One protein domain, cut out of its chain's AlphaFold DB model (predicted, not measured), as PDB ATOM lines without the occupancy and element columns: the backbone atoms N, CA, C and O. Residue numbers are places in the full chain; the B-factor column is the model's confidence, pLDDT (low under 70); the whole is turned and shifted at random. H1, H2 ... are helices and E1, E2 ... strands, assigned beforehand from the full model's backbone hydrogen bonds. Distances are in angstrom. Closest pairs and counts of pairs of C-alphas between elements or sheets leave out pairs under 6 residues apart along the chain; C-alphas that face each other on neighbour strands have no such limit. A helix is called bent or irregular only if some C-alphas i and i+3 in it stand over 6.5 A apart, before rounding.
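Overview. This is residues 26 to 105 of the 156 residues of the protein "Transmembrane protein 231" of Steinernema glaseri (UniProt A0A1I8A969). This is a long, narrow ribbon of three strands, twisted and bent, with a loose head at one end made of the long link 39 to 63 and one short helix, H1. E1 and E2 run side by side along the ribbon, E3 lies beside residues 27 to 34 of E1, and residues 54 to 60 stick out from the head. The 80 printed residues hold one named helix and three named strands, E1, H1, E2 and E3 along the chain; the sheet's order is E2, E1, E3, mixed, and the class is mixed, helices and strands. The whole is only just loose, close to extended, with a radius of gyration of the C-alphas of 17.5 A, and it is elongated, spanning 54 by 31 by 20 A.

Along the chain. Find C-alpha 26 at (176.094, 135.750, 79.888); from there E1, residues 26 to 38, runs 37.8 A to C-alpha 38 at (155.615, 117.701, 106.048). Residues 39 to 63 follow with no named element, and then comes H1, residues 64 to 73, 14.7 A long. Next read E2, residues 76 to 89, which is 37.4 A long and bends by 52 degrees at Ser 82. E3, residues 98 to 104, runs 19.5 A and ends at C-alpha 104 at (167.462, 117.731, 92.424).

Arrangement. Begin with E1, the inner strand of the sheet. E2 is its antiparallel neighbour, with 164 degrees between their directions; look at N 37 and O 77, 2.7 A apart, and at N 29 and O 86, 2.9 A apart, both within hydrogen-bond range. At the bend, C-alphas 82 and 83 both face C-alpha 32, at 5.2 A and 4.3 A. E3 is parallel to E1, at 26 degrees, and here you find N 28 and O 98 at 3.0 A and N 34 and O 104 at 2.8 A, within hydrogen-bond range. E2 and E3 are the edge strands and are apart. H1 is not on the sheet; its closest C-alpha to E2 is that of Asp 71, 6.8 A from that of Ser 77. H1 and E3 are apart. In H1, every O i to N i+4 pair is within hydrogen-bond range.

Size, cuts and confidence. The two C-alphas farthest apart are those of Glu 44 and Ser 93, at 55.9 A. The printed part has no cut. The link from E1 to H1 is long, with 25 residues, and in it residues 54 to 60 stand free; the link from H1 to E2 is tight, and that from E2 to E3 is short. The mean pLDDT of the printed part is 78.7; look for values under 70 at residues 47 to 51 and 90 to 95.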
ATOM      1  N   SER A  26     176.995 136.238  80.946       75.38
ATOM      2  CA  SER A  26     176.094 135.750  79.888       75.38
ATOM      3  C   SER A  26     175.019 134.812  80.438       75.38
ATOM      4  O   SER A  26     174.096 134.452  79.704       75.38
ATOM      5  N   GLY A  27     175.109 134.403  81.703       77.69
ATOM      6  CA  GLY A  27     174.089 133.570  82.318       77.69
ATOM      7  C   GLY A  27     174.288 133.358  83.810       77.69
ATOM      8  O   GLY A  27     175.351 133.636  84.365       77.69
ATOM      9  N   VAL A  28     173.246 132.839  84.447       82.88
ATOM     10  CA  VAL A  28     173.246 132.428  85.852       82.88
ATOM     11  C   VAL A  28     172.753 130.991  85.931       82.88
ATOM     12  O   VAL A  28     171.758 130.621  85.301       82.88
ATOM     13  N   ARG A  29     173.476 130.161  86.681       80.69
ATOM     14  CA  ARG A  29     173.072 128.789  86.975       80.69
ATOM     15  C   ARG A  29     172.732 128.671  88.444       80.69
ATOM     16  O   ARG A  29     173.561 129.000  89.283       80.69
ATOM     17  N   ILE A  30     171.536 128.191  88.738       83.25
ATOM     18  CA  ILE A  30     171.058 127.950  90.096       83.25
ATOM     19  C   ILE A  30     170.874 126.445  90.221       83.25
ATOM     20  O   ILE A  30     170.088 125.867  89.479       83.25
ATOM     21  N   ALA A  31     171.610 125.804  91.120       85.25
ATOM     22  CA  ALA A  31     171.474 124.377  91.388       85.25
ATOM     23  C   ALA A  31     171.099 124.157  92.852       85.25
ATOM     24  O   ALA A  31     171.681 124.798  93.719       85.25
ATOM     25  N   GLY A  32     170.161 123.262  93.149       85.69
ATOM     26  CA  GLY A  32     169.749 122.994  94.527       85.69
ATOM     27  C   GLY A  32     168.988 121.686  94.675       85.69
ATOM     28  O   GLY A  32     168.566 121.082  93.689       85.69
ATOM     29  N   ALA A  33     168.821 121.243  95.918       86.06
ATOM     30  CA  ALA A  33     168.016 120.084  96.264       86.06
ATOM     31  C   ALA A  33     166.663 120.534  96.826       86.06
ATOM     32  O   ALA A  33     166.610 121.299  97.785       86.06
ATOM     33  N   LEU A  34     165.568 120.058  96.244       87.81
ATOM     34  CA  LEU A  34     164.218 120.349  96.706       87.81
ATOM     35  C   LEU A  34     163.823 119.358  97.797       87.81
ATOM     36  O   LEU A  34     163.594 118.181  97.526       87.81
ATOM     37  N   ASN A  35     163.729 119.840  99.028       87.94
ATOM     38  CA  ASN A  35     163.273 119.058 100.162       87.94
ATOM     39  C   ASN A  35     161.786 119.335 100.428       87.94
ATOM     40  O   ASN A  35     161.325 120.461 100.272       87.94
ATOM     41  N   MET A  36     161.026 118.317 100.815       86.44
ATOM     42  CA  MET A  36     159.615 118.427 101.176       86.44
ATOM     43  C   MET A  36     159.490 118.292 102.692       86.44
ATOM     44  O   MET A  36     159.829 117.278 103.296       86.44
ATOM     45  N   VAL A  37     158.984 119.344 103.317       84.88
ATOM     46  CA  VAL A  37     158.742 119.420 104.750       84.88
ATOM     47  C   VAL A  37     157.260 119.189 105.001       84.88
ATOM     48  O   VAL A  37     156.398 119.979 104.614       84.88
ATOM     49  N   GLN A  38     156.966 118.082 105.669       84.69
ATOM     50  CA  GLN A  38     155.615 117.701 106.048       84.69
ATOM     51  C   GLN A  38     155.235 118.365 107.383       84.69
ATOM     52  O   GLN A  38     155.874 118.099 108.401       84.69
ATOM     53  N   LYS A  39     154.199 119.217 107.393       84.56
ATOM     54  CA  LYS A  39     153.657 119.813 108.631       84.56
ATOM     55  C   LYS A  39     152.670 118.875 109.332       84.56
ATOM     56  O   LYS A  39     152.639 118.825 110.558       84.56
ATOM     57  N   GLU A  40     151.886 118.123 108.560       82.38
ATOM     58  CA  GLU A  40     150.867 117.198 109.066       82.38
ATOM     59  C   GLU A  40     150.990 115.811 108.419       82.38
ATOM     60  O   GLU A  40     151.352 115.686 107.251       82.38
ATOM     61  N   LEU A  41     150.672 114.756 109.176       81.38
ATOM     62  CA  LEU A  41     150.639 113.375 108.684       81.38
ATOM     63  C   LEU A  41     149.662 113.217 107.505       81.38
ATOM     64  O   LEU A  41     148.545 113.726 107.548       81.38
ATOM     65  N   LEU A  42     150.057 112.449 106.486       80.12
ATOM     66  CA  LEU A  42     149.210 112.172 105.324       80.12
ATOM     67  C   LEU A  42     147.965 111.396 105.760       80.12
ATOM     68  O   LEU A  42     148.079 110.412 106.493       80.12
ATOM     69  N   HIS A  43     146.795 111.833 105.301       79.56
ATOM     70  CA  HIS A  43     145.523 111.145 105.512       79.56
ATOM     71  C   HIS A  43     145.077 110.413 104.242       79.56
ATOM     72  O   HIS A  43     145.535 110.741 103.150       79.56
ATOM     73  N   GLU A  44     144.186 109.429 104.380       72.00
ATOM     74  CA  GLU A  44     143.679 108.627 103.253       72.00
ATOM     75  C   GLU A  44     142.966 109.494 102.211       72.00
ATOM     76  O   GLU A  44     143.223 109.382 101.016       72.00
ATOM     77  N   ASP A  45     142.154 110.439 102.689       71.81
ATOM     78  CA  ASP A  45     141.374 111.365 101.865       71.81
ATOM     79  C   ASP A  45     142.144 112.645 101.507       71.81
ATOM     80  O   ASP A  45     141.551 113.703 101.280       71.81
ATOM     81  N   PHE A  46     143.480 112.596 101.496       71.31
ATOM     82  CA  PHE A  46     144.279 113.776 101.199       71.31
ATOM     83  C   PHE A  46     144.035 114.251  99.760       71.31
ATOM     84  O   PHE A  46     144.453 113.622  98.787       71.31
ATOM     85  N   LYS A  47     143.375 115.404  99.636       69.75
ATOM     86  CA  LYS A  47     143.199 116.123  98.379       69.75
ATOM     87  C   LYS A  47     143.773 117.521  98.539       69.75
ATOM     88  O   LYS A  47     143.081 118.430  98.988       69.75
ATOM     89  N   GLU A  48     145.037 117.693  98.168       68.56
ATOM     90  CA  GLU A  48     145.599 119.035  98.041       68.56
ATOM     91  C   GLU A  48     145.011 119.694  96.794       68.56
ATOM     92  O   GLU A  48     145.205 119.227  95.668       68.56
ATOM     93  N   SER A  49     144.276 120.787  96.978       67.06
ATOM     94  CA  SER A  49     144.108 121.753  95.900       67.06
ATOM     95  C   SER A  49     145.453 122.438  95.692       67.06
ATOM     96  O   SER A  49     146.042 122.948  96.645       67.06
ATOM     97  N   GLY A  50     145.953 122.415  94.457       67.50
ATOM     98  CA  GLY A  50     147.205 123.078  94.126       67.50
ATOM     99  C   GLY A  50     147.197 124.563  94.531       67.50
ATOM    100  O   GLY A  50     146.126 125.155  94.644       67.50
ATOM    101  N   PRO A  51     148.388 125.164  94.708       67.88
ATOM    102  CA  PRO A  51     148.574 126.565  95.100       67.88
ATOM    103  C   PRO A  51     147.713 127.606  94.391       67.88
ATOM    104  O   PRO A  51     147.415 128.668  94.922       67.88
ATOM    105  N   PHE A  52     147.458 127.340  93.119       72.88
ATOM    106  CA  PHE A  52     147.059 128.343  92.165       72.88
ATOM    107  C   PHE A  52     145.865 127.808  91.415       72.88
ATOM    108  O   PHE A  52     145.820 126.642  91.001       72.88
ATOM    109  N   ASN A  53     144.906 128.695  91.201       77.31
ATOM    110  CA  ASN A  53     143.827 128.406  90.293       77.31
ATOM    111  C   ASN A  53     144.345 128.635  88.872       77.31
ATOM    112  O   ASN A  53     144.263 129.739  88.330       77.31
ATOM    113  N   CYS A  54     144.861 127.565  88.265       73.75
ATOM    114  CA  CYS A  54     145.382 127.566  86.898       73.75
ATOM    115  C   CYS A  54     144.322 127.912  85.834       73.75
ATOM    116  O   CYS A  54     144.671 128.114  84.675       73.75
ATOM    117  N   SER A  55     143.035 127.953  86.195       81.06
ATOM    118  CA  SER A  55     141.942 128.367  85.309       81.06
ATOM    119  C   SER A  55     141.579 129.848  85.446       81.06
ATOM    120  O   SER A  55     140.791 130.351  84.649       81.06
ATOM    121  N   SER A  56     142.127 130.549  86.442       79.25
ATOM    122  CA  SER A  56     141.893 131.977  86.656       79.25
ATOM    123  C   SER A  56     143.008 132.824  86.039       79.25
ATOM    124  O   SER A  56     144.183 132.475  86.123       79.25
ATOM    125  N   THR A  57     142.644 133.958  85.441       82.31
ATOM    126  CA  THR A  57     143.590 134.943  84.877       82.31
ATOM    127  C   THR A  57     144.082 135.944  85.930       82.31
ATOM    128  O   THR A  57     144.679 136.963  85.592       82.31
ATOM    129  N   ASP A  58     143.794 135.704  87.209       82.44
ATOM    130  CA  ASP A  58     144.167 136.626  88.272       82.44
ATOM    131  C   ASP A  58     145.668 136.510  88.558       82.44
ATOM    132  O   ASP A  58     146.177 135.434  88.871       82.44
ATOM    133  N   VAL A  59     146.397 137.613  88.404       81.12
ATOM    134  CA  VAL A  59     147.854 137.659  88.607       81.12
ATOM    135  C   VAL A  59     148.189 137.956  90.070       81.12
ATOM    136  O   VAL A  59     149.297 137.663  90.517       81.12
ATOM    137  N   THR A  60     147.224 138.462  90.844       82.31
ATOM    138  CA  THR A  60     147.420 138.804  92.262       82.31
ATOM    139  C   THR A  60     147.741 137.577  93.121       82.31
ATOM    140  O   THR A  60     148.428 137.697  94.134       82.31
ATOM    141  N   GLN A  61     147.364 136.370  92.671       78.75
ATOM    142  CA  GLN A  61     147.733 135.101  93.318       78.75
ATOM    143  C   GLN A  61     149.253 134.843  93.351       78.75
ATOM    144  O   GLN A  61     149.721 134.043  94.155       78.75
ATOM    145  N   PHE A  62     150.025 135.516  92.490       80.50
ATOM    146  CA  PHE A  62     151.487 135.418  92.439       80.50
ATOM    147  C   PHE A  62     152.189 136.547  93.202       80.50
ATOM    148  O   PHE A  62     153.415 136.651  93.154       80.50
ATOM    149  N   GLU A  63     151.447 137.420  93.885       85.62
ATOM    150  CA  GLU A  63     152.058 138.451  94.715       85.62
ATOM    151  C   GLU A  63     152.681 137.829  95.980       85.62
ATOM    152  O   GLU A  63     152.060 136.969  96.612       85.62
ATOM    153  N   PRO A  64     153.886 138.274  96.397       84.69
ATOM    154  CA  PRO A  64     154.588 137.744  97.569       84.69
ATOM    155  C   PRO A  64     153.761 137.605  98.861       84.69
ATOM    156  O   PRO A  64     153.929 136.585  99.531       84.69
ATOM    157  N   PRO A  65     152.887 138.561  99.248       84.19
ATOM    158  CA  PRO A  65     152.058 138.388 100.442       84.19
ATOM    159  C   PRO A  65     151.076 137.217 100.311       84.19
ATOM    160  O   PRO A  65     151.021 136.375 101.201       84.19
ATOM    161  N   ASN A  66     150.382 137.100  99.175       82.12
ATOM    162  CA  ASN A  66     149.402 136.035  98.947       82.12
ATOM    163  C   ASN A  66     150.066 134.652  98.855       82.12
ATOM    164  O   ASN A  66     149.509 133.657  99.317       82.12
ATOM    165  N   LEU A  67     151.277 134.594  98.294       80.94
ATOM    166  CA  LEU A  67     152.102 133.386  98.260       80.94
ATOM    167  C   LEU A  67     152.432 132.895  99.674       80.94
ATOM    168  O   LEU A  67     152.267 131.713  99.970       80.94
ATOM    169  N   LEU A  68     152.860 133.810 100.549       82.94
ATOM    170  CA  LEU A  68     153.222 133.472 101.921       82.94
ATOM    171  C   LEU A  68     152.013 132.969 102.713       82.94
ATOM    172  O   LEU A  68     152.121 131.951 103.394       82.94
ATOM    173  N   ASP A  69     150.877 133.656 102.604       83.38
ATOM    174  CA  ASP A  69     149.650 133.257 103.291       83.38
ATOM    175  C   ASP A  69     149.203 131.860 102.838       83.38
ATOM    176  O   ASP A  69     148.949 130.984 103.670       83.38
ATOM    177  N   HIS A  70     149.235 131.594 101.527       78.88
ATOM    178  CA  HIS A  70     148.921 130.269 101.007       78.88
ATOM    179  C   HIS A  70     149.921 129.208 101.505       78.88
ATOM    180  O   HIS A  70     149.521 128.097 101.860       78.88
ATOM    181  N   ASP A  71     151.217 129.501 101.562       78.75
ATOM    182  CA  ASP A  71     152.229 128.539 102.015       78.75
ATOM    183  C   ASP A  71     152.146 128.232 103.518       78.75
ATOM    184  O   ASP A  71     152.514 127.134 103.961       78.75
ATOM    185  N   LEU A  72     151.616 129.158 104.322       80.50
ATOM    186  CA  LEU A  72     151.349 128.927 105.739       80.50
ATOM    187  C   LEU A  72     150.198 127.941 105.952       80.50
ATOM    188  O   LEU A  72     150.326 127.064 106.811       80.50
ATOM    189  N   GLU A  73     149.145 128.023 105.142       80.12
ATOM    190  CA  GLU A  73     147.954 127.167 105.245       80.12
ATOM    191  C   GLU A  73     148.179 125.726 104.759       80.12
ATOM    192  O   GLU A  73     147.450 124.819 105.157       80.12
ATOM    193  N   ARG A  74     149.204 125.470 103.936       77.38
ATOM    194  CA  ARG A  74     149.477 124.118 103.418       77.38
ATOM    195  C   ARG A  74     149.997 123.151 104.472       77.38
ATOM    196  O   ARG A  74     150.864 123.489 105.282       77.38
ATOM    197  N   ASN A  75     149.613 121.888 104.301       80.56
ATOM    198  CA  ASN A  75     150.138 120.742 105.049       80.56
ATOM    199  C   ASN A  75     151.534 120.291 104.585       80.56
ATOM    200  O   ASN A  75     152.245 119.624 105.342       80.56
ATOM    201  N   PHE A  76     151.943 120.688 103.376       79.06
ATOM    202  CA  PHE A  76     153.269 120.438 102.814       79.06
ATOM    203  C   PHE A  76     153.934 121.754 102.443       79.06
ATOM    204  O   PHE A  76     153.318 122.641 101.860       79.06
ATOM    205  N   SER A  77     155.209 121.873 102.786       80.69
ATOM    206  CA  SER A  77     156.062 122.974 102.360       80.69
ATOM    207  C   SER A  77     157.242 122.398 101.594       80.69
ATOM    208  O   SER A  77     157.717 121.307 101.904       80.69
ATOM    209  N   THR A  78     157.701 123.100 100.571       83.50
ATOM    210  CA  THR A  78     158.908 122.742  99.837       83.50
ATOM    211  C   THR A  78     159.992 123.757 100.153       83.50
ATOM    212  O   THR A  78     159.781 124.963 100.065       83.50
ATOM    213  N   ASP A  79     161.158 123.260 100.539       83.44
ATOM    214  CA  ASP A  79     162.324 124.070 100.860       83.44
ATOM    215  C   ASP A  79     163.452 123.742  99.882       83.44
ATOM    216  O   ASP A  79     163.785 122.574  99.657       83.44
ATOM    217  N   LEU A  80     164.038 124.773  99.276       83.19
ATOM    218  CA  LEU A  80     165.163 124.607  98.365       83.19
ATOM    219  C   LEU A  80     166.464 124.648  99.169       83.19
ATOM    220  O   LEU A  80     167.010 125.707  99.475       83.19
ATOM    221  N   GLN A  81     166.988 123.469  99.481       80.19
ATOM    222  CA  GLN A  81     168.214 123.305 100.249       80.19
ATOM    223  C   GLN A  81     169.447 123.232  99.349       80.19
ATOM    224  O   GLN A  81     169.390 122.835  98.186       80.19
ATOM    225  N   SER A  82     170.607 123.579  99.914       75.12
ATOM    226  CA  SER A  82     171.907 123.507  99.228       75.12
ATOM    227  C   SER A  82     171.952 124.282  97.904       75.12
ATOM    228  O   SER A  82     172.562 123.828  96.934       75.12
ATOM    229  N   GLN A  83     171.304 125.449  97.860       78.69
ATOM    230  CA  GLN A  83     171.344 126.313  96.686       78.69
ATOM    231  C   GLN A  83     172.780 126.766  96.390       78.69
ATOM    232  O   GLN A  83     173.483 127.306  97.245       78.69
ATOM    233  N   LYS A  84     173.217 126.546  95.155       79.62
ATOM    234  CA  LYS A  84     174.488 127.001  94.613       79.62
ATOM    235  C   LYS A  84     174.206 127.839  93.381       79.62
ATOM    236  O   LYS A  84     173.728 127.329  92.367       79.62
ATOM    237  N   ILE A  85     174.524 129.123  93.483       80.25
ATOM    238  CA  ILE A  85     174.413 130.076  92.386       80.25
ATOM    239  C   ILE A  85     175.799 130.200  91.755       80.25
ATOM    240  O   ILE A  85     176.793 130.389  92.449       80.25
ATOM    241  N   ILE A  86     175.882 130.012  90.441       80.31
ATOM    242  CA  ILE A  86     177.120 130.129  89.672       80.31
ATOM    243  C   ILE A  86     176.875 131.119  88.540       80.31
ATOM    244  O   ILE A  86     176.090 130.858  87.623       80.31
ATOM    245  N   TRP A  87     177.585 132.241  88.586       78.19
ATOM    246  CA  TRP A  87     177.605 133.221  87.508       78.19
ATOM    247  C   TRP A  87     178.477 132.728  86.358       78.19
ATOM    248  O   TRP A  87     179.629 132.329  86.548       78.19
ATOM    249  N   GLN A  88     177.927 132.738  85.147       75.31
ATOM    250  CA  GLN A  88     178.661 132.370  83.947       75.31
ATOM    251  C   GLN A  88     179.189 133.629  83.256       75.31
ATOM    252  O   GLN A  88     178.389 134.470  82.823       75.31
ATOM    253  N   PRO A  89     180.517 133.776  83.108       70.38
ATOM    254  CA  PRO A  89     181.087 134.934  82.435       70.38
ATOM    255  C   PRO A  89     180.670 134.954  80.960       70.38
ATOM    256  O   PRO A  89     180.603 133.908  80.305       70.38
ATOM    257  N   ALA A  90     180.399 136.141  80.413       65.94
ATOM    258  CA  ALA A  90     180.152 136.280  78.984       65.94
ATOM    259  C   ALA A  90     181.447 136.052  78.197       65.94
ATOM    260  O   ALA A  90     182.320 136.910  78.137       65.94
ATOM    261  N   ILE A  91     181.563 134.881  77.569       64.75
ATOM    262  CA  ILE A  91     182.679 134.557  76.663       64.75
ATOM    263  C   ILE A  91     182.539 135.334  75.334       64.75
ATOM    264  O   ILE A  91     183.499 135.487  74.583       64.75
ATOM    265  N   THR A  92     181.347 135.854  75.017       58.94
ATOM    266  CA  THR A  92     181.069 136.606  73.783       58.94
ATOM    267  C   THR A  92     179.961 137.629  74.034       58.94
ATOM    268  O   THR A  92     178.961 137.297  74.663       58.94
ATOM    269  N   SER A  93     180.128 138.853  73.518       58.94
ATOM    270  CA  SER A  93     179.221 140.000  73.719       58.94
ATOM    271  C   SER A  93     177.810 139.832  73.128       58.94
ATOM    272  O   SER A  93     176.965 140.692  73.343       58.94
ATOM    273  N   ASP A  94     177.559 138.754  72.382       60.47
ATOM    274  CA  ASP A  94     176.366 138.570  71.542       60.47
ATOM    275  C   ASP A  94     175.460 137.413  72.012       60.47
ATOM    276  O   ASP A  94     174.586 136.926  71.296       60.47
ATOM    277  N   LYS A  95     175.683 136.902  73.230       61.94
ATOM    278  CA  LYS A  95     174.891 135.792  73.773       61.94
ATOM    279  C   LYS A  95     173.757 136.302  74.655       61.94
ATOM    280  O   LYS A  95     173.979 137.039  75.613       61.94
ATOM    281  N   LYS A  96     172.535 135.860  74.332       74.19
ATOM    282  CA  LYS A  96     171.326 136.054  75.144       74.19
ATOM    283  C   LYS A  96     171.591 135.596  76.581       74.19
ATOM    284  O   LYS A  96     172.143 134.513  76.790       74.19
ATOM    285  N   PHE A  97     171.161 136.401  77.550       78.94
ATOM    286  CA  PHE A  97     171.243 136.045  78.961       78.94
ATOM    287  C   PHE A  97     170.462 134.750  79.216       78.94
ATOM    288  O   PHE A  97     169.259 134.691  78.960       78.94
ATOM    289  N   THR A  98     171.154 133.702  79.665       79.69
ATOM    290  CA  THR A  98     170.552 132.382  79.904       79.69
ATOM    291  C   THR A  98     170.476 132.099  81.399       79.69
ATOM    292  O   THR A  98     171.490 132.121  82.095       79.69
ATOM    293  N   VAL A  99     169.273 131.796  81.885       81.88
ATOM    294  CA  VAL A  99     169.037 131.315  83.250       81.88
ATOM    295  C   VAL A  99     168.856 129.806  83.183       81.88
ATOM    296  O   VAL A  99     167.968 129.322  82.484       81.88
ATOM    297  N   THR A 100     169.697 129.050  83.884       83.56
ATOM    298  CA  THR A 100     169.550 127.592  84.005       83.56
ATOM    299  C   THR A 100     169.289 127.232  85.456       83.56
ATOM    300  O   THR A 100     170.046 127.641  86.336       83.56
ATOM    301  N   VAL A 101     168.232 126.463  85.703       85.19
ATOM    302  CA  VAL A 101     167.858 126.008  87.043       85.19
ATOM    303  C   VAL A 101     167.909 124.484  87.074       85.19
ATOM    304  O   VAL A 101     167.170 123.825  86.348       85.19
ATOM    305  N   ASP A 102     168.797 123.939  87.902       86.31
ATOM    306  CA  ASP A 102     169.015 122.508  88.105       86.31
ATOM    307  C   ASP A 102     168.436 122.107  89.479       86.31
ATOM    308  O   ASP A 102     169.027 122.388  90.523       86.31
ATOM    309  N   ILE A 103     167.264 121.461  89.496       87.44
ATOM    310  CA  ILE A 103     166.575 121.046  90.733       87.44
ATOM    311  C   ILE A 103     166.724 119.537  90.923       87.44
ATOM    312  O   ILE A 103     166.265 118.747  90.099       87.44
ATOM    313  N   HIS A 104     167.338 119.129  92.029       87.75
ATOM    314  CA  HIS A 104     167.462 117.731  92.424       87.75
ATOM    315  C   HIS A 104     166.403 117.367  93.472       87.75
ATOM    316  O   HIS A 104     166.295 118.045  94.485       87.75
ATOM    317  N   ILE A 105     165.643 116.290  93.273       89.06
ATOM    318  CA  ILE A 105     164.641 115.820  94.245       89.06
ATOM    319  C   ILE A 105     165.190 114.552  94.917       89.06
ATOM    320  O   ILE A 105     165.159 113.485  94.299       89.06
TER     321      ILE A 105